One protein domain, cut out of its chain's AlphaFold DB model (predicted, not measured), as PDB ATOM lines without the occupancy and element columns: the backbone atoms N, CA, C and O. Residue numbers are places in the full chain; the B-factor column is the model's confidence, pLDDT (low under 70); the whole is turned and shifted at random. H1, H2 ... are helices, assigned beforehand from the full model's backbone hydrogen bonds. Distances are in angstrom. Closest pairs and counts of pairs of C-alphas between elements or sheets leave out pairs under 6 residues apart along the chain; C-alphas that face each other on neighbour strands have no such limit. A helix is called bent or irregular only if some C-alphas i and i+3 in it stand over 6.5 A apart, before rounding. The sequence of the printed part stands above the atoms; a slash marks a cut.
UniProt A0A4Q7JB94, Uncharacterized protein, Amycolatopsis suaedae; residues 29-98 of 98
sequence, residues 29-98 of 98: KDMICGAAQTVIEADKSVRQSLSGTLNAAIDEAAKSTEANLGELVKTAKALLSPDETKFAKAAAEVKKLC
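This is residues 29 to 98 of the 98 residues of an uncharacterized protein of Amycolatopsis suaedae (UniProt A0A4Q7JB94). Four helices stand in an up-and-down bundle, with H1 and H3 as the inner pair, H2 packed on one side of that pair and H4 on the other. H2, the longest helix, has a kink, and H4 crosses H1 at a slant; the bundle is drawn out along the helices. The printed part has 70 residues with four named helices, H1, H2, H3 and H4 along the chain, and no named strand; the class is all helix. The whole is compact, with a radius of gyration of the C-alphas of 10.9 A, and its outline is elongated, 34 by 20 by 16 A.

H2, residues 44 to 62, has a kink of 42 degrees near residue 51 and is irregular, but only just: C-alphas 49 and 52 are 6.6 A apart. H1, residues 29 to 41, touches H2 and runs the opposite way at a shallow tilt of 10 degrees; their closest C-alphas, those of Ala 35 and Leu 54, are 5.2 A apart. H3, residues 69 to 78, touches H2 with the closest C-alphas those of Ile 58 and Val 73, 5.7 A apart. H2 touches H3 with residues 54 to 62 of H2 alone, and the two run opposite ways at a shallow tilt of 24 degrees. H1 and H3 touch and run the same way at a shallow tilt of 20 degrees, with the closest C-alphas those of Ala 36 and Ala 76, 6.3 A apart. H4, residues 84 to 97, touches H3 at a shallow tilt of 23 degrees, opposite ways; the closest C-alphas, those of Thr 75 and Ala 90, are 5.6 A apart. H4 also touches H1, with residues 91 to 94 of H4 alone, at a steep tilt of 39 degrees, opposite ways; the closest C-alphas, those of Ile 40 and Ala 91, are 6.2 A apart. H2 and H4 are apart. H1 and H2, H2 and H3, and H3 and H4 are helical hairpins. Every O i to N i+4 pair is within hydrogen-bond range in H1, H3 and H4, and 11 of 15 are in H2.

H2 measures 25.7 A from C-alpha 44 to C-alpha 62, at (173.735, 163.030, 237.409). H1 begins at C-alpha 29, at (163.815, 163.283, 240.769), and is 18.2 A long to C-alpha 41. H3 is 14.3 A long from C-alpha 69 to C-alpha 78. H4 is 19.8 A long from C-alpha 84 to C-alpha 97, at (159.756, 170.508, 237.038).

The two C-alphas farthest apart, those of Ser 45 and Thr 65, are 33.9 A apart. The C-alphas of Lys 29 and Cys 98, the chain's last residue, are 7.5 A apart. The printed part has no cut. The links from H1 to H2 and from H3 to H4 are tight, the link from H2 to H3 is short, and no link is long. The mean pLDDT of the printed part is 87.2, and one residue, Ala 67, is under 70.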
ATOM      1  N   LYS A  29     164.549 162.042 241.028       86.88
ATOM      2  CA  LYS A  29     163.815 163.283 240.769       86.88
ATOM      3  C   LYS A  29     163.360 163.917 242.077       86.88
ATOM      4  O   LYS A  29     163.662 165.082 242.338       86.88
ATOM      5  N   ASP A  30     162.704 163.130 242.919       86.25
ATOM      6  CA  ASP A  30     162.140 163.611 244.173       86.25
ATOM      7  C   ASP A  30     163.234 164.005 245.173       86.25
ATOM      8  O   ASP A  30     163.082 164.987 245.901       86.25
ATOM      9  N   MET A  31     164.383 163.314 245.159       86.75
ATOM     10  CA  MET A  31     165.556 163.714 245.945       86.75
ATOM     11  C   MET A  31     166.038 165.127 245.586       86.75
ATOM     12  O   MET A  31     166.270 165.946 246.480       86.75
ATOM     13  N   ILE A  32     166.174 165.435 244.288       89.75
ATOM     14  CA  ILE A  32     166.558 166.784 243.847       89.75
ATOM     15  C   ILE A  32     165.466 167.786 244.204       89.75
ATOM     16  O   ILE A  32     165.780 168.855 244.720       89.75
ATOM     17  N   CYS A  33     164.200 167.462 243.945       90.12
ATOM     18  CA  CYS A  33     163.077 168.359 244.195       90.12
ATOM     19  C   CYS A  33     162.933 168.726 245.673       90.12
ATOM     20  O   CYS A  33     162.813 169.910 245.989       90.12
ATOM     21  N   GLY A  34     163.043 167.754 246.580       89.50
ATOM     22  CA  GLY A  34     163.012 168.003 248.021       89.50
ATOM     23  C   GLY A  34     164.197 168.850 248.493       89.50
ATOM     24  O   GLY A  34     164.018 169.833 249.218       89.50
ATOM     25  N   ALA A  35     165.414 168.537 248.029       89.88
ATOM     26  CA  ALA A  35     166.598 169.328 248.368       89.88
ATOM     27  C   ALA A  35     166.512 170.760 247.807       89.88
ATOM     28  O   ALA A  35     166.841 171.728 248.494       89.88
ATOM     29  N   ALA A  36     166.033 170.908 246.573       91.06
ATOM     30  CA  ALA A  36     165.879 172.192 245.909       91.06
ATOM     31  C   ALA A  36     164.794 173.047 246.574       91.06
ATOM     32  O   ALA A  36     165.035 174.228 246.810       91.06
ATOM     33  N   GLN A  37     163.645 172.469 246.942       91.75
ATOM     34  CA  GLN A  37     162.615 173.168 247.719       91.75
ATOM     35  C   GLN A  37     163.165 173.662 249.056       91.75
ATOM     36  O   GLN A  37     163.028 174.846 249.359       91.75
ATOM     37  N   THR A  38     163.904 172.814 249.780       89.44
ATOM     38  CA  THR A  38     164.548 173.203 251.045       89.44
ATOM     39  C   THR A  38     165.472 174.412 250.859       89.44
ATOM     40  O   THR A  38     165.465 175.334 251.668       89.44
ATOM     41  N   VAL A  39     166.246 174.456 249.767       89.50
ATOM     42  CA  VAL A  39     167.109 175.605 249.429       89.50
ATOM     43  C   VAL A  39     166.296 176.847 249.035       89.50
ATOM     44  O   VAL A  39     166.677 177.961 249.395       89.50
ATOM     45  N   ILE A  40     165.196 176.685 248.300       90.12
ATOM     46  CA  ILE A  40     164.324 177.784 247.850       90.12
ATOM     47  C   ILE A  40     163.642 178.473 249.035       90.12
ATOM     48  O   ILE A  40     163.563 179.702 249.062       90.12
ATOM     49  N   GLU A  41     163.156 177.690 249.994       89.44
ATOM     50  CA  GLU A  41     162.441 178.177 251.177       89.44
ATOM     51  C   GLU A  41     163.384 178.699 252.267       89.44
ATOM     52  O   GLU A  41     162.967 179.474 253.125       89.44
ATOM     53  N   ALA A  42     164.661 178.319 252.222       86.50
ATOM     54  CA  ALA A  42     165.648 178.772 253.184       86.50
ATOM     55  C   ALA A  42     166.018 180.255 253.028       86.50
ATOM     56  O   ALA A  42     166.183 180.796 251.922       86.50
ATOM     57  N   ASP A  43     166.269 180.883 254.177       86.12
ATOM     58  CA  ASP A  43     166.896 182.195 254.269       86.12
ATOM     59  C   ASP A  43     168.249 182.224 253.559       86.12
ATOM     60  O   ASP A  43     169.010 181.252 253.563       86.12
ATOM     61  N   LYS A  44     168.601 183.390 253.011       81.25
ATOM     62  CA  LYS A  44     169.851 183.588 252.262       81.25
ATOM     63  C   LYS A  44     171.101 183.140 253.031       81.25
ATOM     64  O   LYS A  44     172.016 182.588 252.427       81.25
ATOM     65  N   SER A  45     171.133 183.352 254.347       83.06
ATOM     66  CA  SER A  45     172.232 182.927 255.224       83.06
ATOM     67  C   SER A  45     172.346 181.405 255.366       83.06
ATOM     68  O   SER A  45     173.444 180.898 255.570       83.06
ATOM     69  N   VAL A  46     171.236 180.676 255.227       84.56
ATOM     70  CA  VAL A  46     171.152 179.216 255.392       84.56
ATOM     71  C   VAL A  46     171.329 178.487 254.056       84.56
ATOM     72  O   VAL A  46     171.850 177.372 254.028       84.56
ATOM     73  N   ARG A  47     170.988 179.128 252.926       84.00
ATOM     74  CA  ARG A  47     171.168 178.573 251.566       84.00
ATOM     75  C   ARG A  47     172.577 178.036 251.318       84.00
ATOM     76  O   ARG A  47     172.727 176.978 250.716       84.00
ATOM     77  N   GLN A  48     173.611 178.726 251.806       77.94
ATOM     78  CA  GLN A  48     174.993 178.256 251.666       77.94
ATOM     79  C   GLN A  48     175.251 176.953 252.428       77.94
ATOM     80  O   GLN A  48     175.913 176.067 251.897       77.94
ATOM     81  N   SER A  49     174.694 176.792 253.628       82.94
ATOM     82  CA  SER A  49     174.813 175.546 254.395       82.94
ATOM     83  C   SER A  49     174.073 174.383 253.724       82.94
ATOM     84  O   SER A  49     174.529 173.247 253.793       82.94
ATOM     85  N   LEU A  50     172.972 174.670 253.025       84.62
ATOM     86  CA  LEU A  50     172.167 173.677 252.303       84.62
ATOM     87  C   LEU A  50     172.695 173.358 250.895       84.62
ATOM     88  O   LEU A  50     172.315 172.345 250.306       84.62
ATOM     89  N   SER A  51     173.600 174.187 250.364       83.12
ATOM     90  CA  SER A  51     174.210 173.995 249.044       83.12
ATOM     91  C   SER A  51     174.908 172.635 248.907       83.12
ATOM     92  O   SER A  51     174.835 172.021 247.846       83.12
ATOM     93  N   GLY A  52     175.500 172.117 249.992       86.50
ATOM     94  CA  GLY A  52     176.119 170.789 250.022       86.50
ATOM     95  C   GLY A  52     175.108 169.651 249.861       86.50
ATOM     96  O   GLY A  52     175.350 168.723 249.092       86.50
ATOM     97  N   THR A  53     173.952 169.747 250.521       85.00
ATOM     98  CA  THR A  53     172.864 168.762 250.404       85.00
ATOM     99  C   THR A  53     172.282 168.744 248.994       85.00
ATOM    100  O   THR A  53     172.112 167.675 248.409       85.00
ATOM    101  N   LEU A  54     172.031 169.922 248.415       88.62
ATOM    102  CA  LEU A  54     171.546 170.030 247.041       88.62
ATOM    103  C   LEU A  54     172.580 169.518 246.031       88.62
ATOM    104  O   LEU A  54     172.220 168.796 245.105       88.62
ATOM    105  N   ASN A  55     173.862 169.840 246.222       91.31
ATOM    106  CA  ASN A  55     174.917 169.364 245.332       91.31
ATOM    107  C   ASN A  55     175.068 167.836 245.389       91.31
ATOM    108  O   ASN A  55     175.199 167.210 244.344       91.31
ATOM    109  N   ALA A  56     174.954 167.221 246.570       88.38
ATOM    110  CA  ALA A  56     174.974 165.763 246.706       88.38
ATOM    111  C   ALA A  56     173.796 165.085 245.978       88.38
ATOM    112  O   ALA A  56     173.993 164.083 245.295       88.38
ATOM    113  N   ALA A  57     172.586 165.648 246.075       88.69
ATOM    114  CA  ALA A  57     171.422 165.143 245.342       88.69
ATOM    115  C   ALA A  57     171.597 165.280 243.818       88.69
ATOM    116  O   ALA A  57     171.263 164.362 243.070       88.69
ATOM    117  N   ILE A  58     172.168 166.399 243.361       89.94
ATOM    118  CA  ILE A  58     172.509 166.625 241.951       89.94
ATOM    119  C   ILE A  58     173.540 165.605 241.464       89.94
ATOM    120  O   ILE A  58     173.342 165.018 240.404       89.94
ATOM    121  N   ASP A  59     174.620 165.390 242.214       89.44
ATOM    122  CA  ASP A  59     175.687 164.461 241.833       89.44
ATOM    123  C   ASP A  59     175.176 163.017 241.764       89.44
ATOM    124  O   ASP A  59     175.583 162.256 240.886       89.44
ATOM    125  N   GLU A  60     174.252 162.635 242.646       85.69
ATOM    126  CA  GLU A  60     173.629 161.311 242.610       85.69
ATOM    127  C   GLU A  60     172.663 161.155 241.426       85.69
ATOM    128  O   GLU A  60     172.688 160.147 240.717       85.69
ATOM    129  N   ALA A  61     171.863 162.182 241.139       84.62
ATOM    130  CA  ALA A  61     170.981 162.200 239.979       84.62
ATOM    131  C   ALA A  61     171.735 162.258 238.643       84.62
ATOM    132  O   ALA A  61     171.305 161.641 237.671       84.62
ATOM    133  N   ALA A  62     172.883 162.937 238.594       82.94
ATOM    134  CA  ALA A  62     173.735 163.030 237.409       82.94
ATOM    135  C   ALA A  62     174.358 161.682 237.008       82.94
ATOM    136  O   ALA A  62     174.739 161.505 235.853       82.94
ATOM    137  N   LYS A  63     174.435 160.717 237.935       83.06
ATOM    138  CA  LYS A  63     174.822 159.327 237.636       83.06
ATOM    139  C   LYS A  63     173.681 158.520 237.007       83.06
ATOM    140  O   LYS A  63     173.900 157.382 236.597       83.06
ATOM    141  N   SER A  64     172.457 159.053 236.977       77.81
ATOM    142  CA  SER A  64     171.323 158.398 236.331       77.81
ATOM    143  C   SER A  64     171.343 158.586 234.818       77.81
ATOM    144  O   SER A  64     171.707 159.645 234.316       77.81
ATOM    145  N   THR A  65     170.879 157.575 234.089       71.38
ATOM    146  CA  THR A  65     170.661 157.633 232.634       71.38
ATOM    147  C   THR A  65     169.248 158.097 232.267       71.38
ATOM    148  O   THR A  65     168.860 158.064 231.100       71.38
ATOM    149  N   GLU A  66     168.461 158.531 233.253       77.38
ATOM    150  CA  GLU A  66     167.091 158.996 233.064       77.38
ATOM    151  C   GLU A  66     167.059 160.318 232.291       77.38
ATOM    152  O   GLU A  66     167.495 161.364 232.779       77.38
ATOM    153  N   ALA A  67     166.486 160.286 231.086       67.69
ATOM    154  CA  ALA A  67     166.398 161.445 230.198       67.69
ATOM    155  C   ALA A  67     165.683 162.650 230.842       67.69
ATOM    156  O   ALA A  67     166.014 163.799 230.557       67.69
ATOM    157  N   ASN A  68     164.749 162.386 231.758       71.50
ATOM    158  CA  ASN A  68     163.927 163.410 232.402       71.50
ATOM    159  C   ASN A  68     164.651 164.142 233.549       71.50
ATOM    160  O   ASN A  68     164.163 165.168 234.018       71.50
ATOM    161  N   LEU A  69     165.822 163.658 233.990       84.31
ATOM    162  CA  LEU A  69     166.589 164.290 235.068       84.31
ATOM    163  C   LEU A  69     167.578 165.344 234.581       84.31
ATOM    164  O   LEU A  69     167.956 166.212 235.362       84.31
ATOM    165  N   GLY A  70     167.985 165.316 233.309       86.00
ATOM    166  CA  GLY A  70     169.013 166.228 232.796       86.00
ATOM    167  C   GLY A  70     168.644 167.710 232.947       86.00
ATOM    168  O   GLY A  70     169.470 168.523 233.372       86.00
ATOM    169  N   GLU A  71     167.390 168.065 232.653       88.50
ATOM    170  CA  GLU A  71     166.902 169.442 232.794       88.50
ATOM    171  C   GLU A  71     166.741 169.852 234.263       88.50
ATOM    172  O   GLU A  71     167.142 170.956 234.649       88.50
ATOM    173  N   LEU A  72     166.245 168.942 235.107       89.19
ATOM    174  CA  LEU A  72     166.111 169.166 236.544       89.19
ATOM    175  C   LEU A  72     167.477 169.356 237.215       89.19
ATOM    176  O   LEU A  72     167.657 170.319 237.952       89.19
ATOM    177  N   VAL A  73     168.464 168.513 236.902       90.94
ATOM    178  CA  VAL A  73     169.852 168.623 237.381       90.94
ATOM    179  C   VAL A  73     170.456 169.974 237.003       90.94
ATOM    180  O   VAL A  73     171.034 170.665 237.846       90.94
ATOM    181  N   LYS A  74     170.304 170.386 235.740       90.75
ATOM    182  CA  LYS A  74     170.829 171.666 235.252       90.75
ATOM    183  C   LYS A  74     170.186 172.851 235.973       90.75
ATOM    184  O   LYS A  74     170.887 173.792 236.351       90.75
ATOM    185  N   THR A  75     168.875 172.792 236.179       91.88
ATOM    186  CA  THR A  75     168.110 173.848 236.849       91.88
ATOM    187  C   THR A  75     168.422 173.899 238.345       91.88
ATOM    188  O   THR A  75     168.686 174.973 238.881       91.88
ATOM    189  N   ALA A  76     168.504 172.748 239.012       91.62
ATOM    190  CA  ALA A  76     168.889 172.643 240.414       91.62
ATOM    191  C   ALA A  76     170.310 173.171 240.657       91.62
ATOM    192  O   ALA A  76     170.543 173.902 241.616       91.62
ATOM    193  N   LYS A  77     171.257 172.913 239.747       91.69
ATOM    194  CA  LYS A  77     172.617 173.469 239.841       91.69
ATOM    195  C   LYS A  77     172.635 174.998 239.783       91.69
ATOM    196  O   LYS A  77     173.497 175.624 240.395       91.69
ATOM    197  N   ALA A  78     171.674 175.619 239.100       91.75
ATOM    198  CA  ALA A  78     171.547 177.074 239.065       91.75
ATOM    199  C   ALA A  78     171.075 177.676 240.406       91.75
ATOM    200  O   ALA A  78     171.365 178.845 240.663       91.75
ATOM    201  N   LEU A  79     170.453 176.890 241.299       90.75
ATOM    202  CA  LEU A  79     170.149 177.311 242.677       90.75
ATOM    203  C   LEU A  79     171.398 177.437 243.558       90.75
ATOM    204  O   LEU A  79     171.352 178.099 244.590       90.75
ATOM    205  N   LEU A  80     172.525 176.844 243.156       89.50
ATOM    206  CA  LEU A  80     173.814 177.024 243.835       89.50
ATOM    207  C   LEU A  80     174.482 178.360 243.461       89.50
ATOM    208  O   LEU A  80     175.562 178.678 243.958       89.50
ATOM    209  N   SER A  81     173.874 179.143 242.561       88.62
ATOM    210  CA  SER A  81     174.420 180.432 242.158       88.62
ATOM    211  C   SER A  81     174.293 181.462 243.288       88.62
ATOM    212  O   SER A  81     173.210 181.620 243.844       88.62
ATOM    213  N   PRO A  82     175.357 182.232 243.588       84.94
ATOM    214  CA  PRO A  82     175.278 183.351 244.532       84.94
ATOM    215  C   PRO A  82     174.522 184.570 243.968       84.94
ATOM    216  O   PRO A  82     174.281 185.538 244.686       84.94
ATOM    217  N   ASP A  83     174.183 184.553 242.676       90.25
ATOM    218  CA  ASP A  83     173.410 185.591 241.999       90.25
ATOM    219  C   ASP A  83     171.912 185.396 242.274       90.25
ATOM    220  O   ASP A  83     171.310 184.421 241.823       90.25
ATOM    221  N   GLU A  84     171.296 186.338 242.993       88.44
ATOM    222  CA  GLU A  84     169.878 186.254 243.384       88.44
ATOM    223  C   GLU A  84     168.916 186.245 242.187       88.44
ATOM    224  O   GLU A  84     167.840 185.656 242.266       88.44
ATOM    225  N   THR A  85     169.288 186.857 241.059       91.75
ATOM    226  CA  THR A  85     168.443 186.873 239.855       91.75
ATOM    227  C   THR A  85     168.442 185.496 239.199       91.75
ATOM    228  O   THR A  85     167.389 184.975 238.819       91.75
ATOM    229  N   LYS A  86     169.621 184.869 239.101       91.00
ATOM    230  CA  LYS A  86     169.766 183.492 238.609       91.00
ATOM    231  C   LYS A  86     169.100 182.500 239.553       91.00
ATOM    232  O   LYS A  86     168.410 181.607 239.071       91.00
ATOM    233  N   PHE A  87     169.249 182.702 240.861       90.31
ATOM    234  CA  PHE A  87     168.579 181.905 241.881       90.31
ATOM    235  C   PHE A  87     167.058 181.971 241.737       90.31
ATOM    236  O   PHE A  87     166.411 180.935 241.635       90.31
ATOM    237  N   ALA A  88     166.476 183.173 241.666       91.25
ATOM    238  CA  ALA A  88     165.029 183.345 241.557       91.25
ATOM    239  C   ALA A  88     164.469 182.715 240.275       91.25
ATOM    240  O   ALA A  88     163.432 182.047 240.306       91.25
ATOM    241  N   LYS A  89     165.183 182.868 239.151       93.81
ATOM    242  CA  LYS A  89     164.822 182.212 237.890       93.81
ATOM    243  C   LYS A  89     164.887 180.689 238.024       93.81
ATOM    244  O   LYS A  89     163.927 180.016 237.668       93.81
ATOM    245  N   ALA A  90     165.975 180.152 238.570       92.38
ATOM    246  CA  ALA A  90     166.131 178.719 238.794       92.38
ATOM    247  C   ALA A  90     165.051 178.162 239.733       92.38
ATOM    248  O   ALA A  90     164.484 177.114 239.452       92.38
ATOM    249  N   ALA A  91     164.696 178.888 240.793       92.19
ATOM    250  CA  ALA A  91     163.644 178.505 241.729       92.19
ATOM    251  C   ALA A  91     162.272 178.409 241.054       92.19
ATOM    252  O   ALA A  91     161.517 177.473 241.314       92.19
ATOM    253  N   ALA A  92     161.950 179.354 240.168       93.88
ATOM    254  CA  ALA A  92     160.717 179.314 239.390       93.88
ATOM    255  C   ALA A  92     160.683 178.123 238.421       93.88
ATOM    256  O   ALA A  92     159.638 177.499 238.263       93.88
ATOM    257  N   GLU A  93     161.813 177.793 237.798       93.00
ATOM    258  CA  GLU A  93     161.922 176.657 236.880       93.00
ATOM    259  C   GLU A  93     161.857 175.313 237.625       93.00
ATOM    260  O   GLU A  93     161.097 174.439 237.220       93.00
ATOM    261  N   VAL A  94     162.540 175.157 238.768       90.56
ATOM    262  CA  VAL A  94     162.433 173.947 239.608       90.56
ATOM    263  C   VAL A  94     160.982 173.698 240.027       90.56
ATOM    264  O   VAL A  94     160.513 172.569 239.936       90.56
ATOM    265  N   LYS A  95     160.234 174.742 240.407       89.31
ATOM    266  CA  LYS A  95     158.806 174.616 240.756       89.31
ATOM    267  C   LYS A  95     157.929 174.091 239.614       89.31
ATOM    268  O   LYS A  95     156.864 173.561 239.892       89.31
ATOM    269  N   LYS A  96     158.341 174.253 238.352       89.81
ATOM    270  CA  LYS A  96     157.627 173.691 237.190       89.81
ATOM    271  C   LYS A  96     157.994 172.233 236.930       89.81
ATOM    272  O   LYS A  96     157.205 171.513 236.329       89.81
ATOM    273  N   LEU A  97     159.199 171.828 237.327       85.62
ATOM    274  CA  LEU A  97     159.756 170.508 237.038       85.62
ATOM    275  C   LEU A  97     159.405 169.453 238.098       85.62
ATOM    276  O   LEU A  97     159.518 168.264 237.795       85.62
ATOM    277  N   CYS A  98     159.000 169.855 239.307       82.69
ATOM    278  CA  CYS A  98     158.876 168.968 240.473       82.69
ATOM    279  C   CYS A  98     157.478 168.374 240.737       82.69
ATOM    280  O   CYS A  98     156.595 169.127 241.185       82.69
TER     281      CYS A  98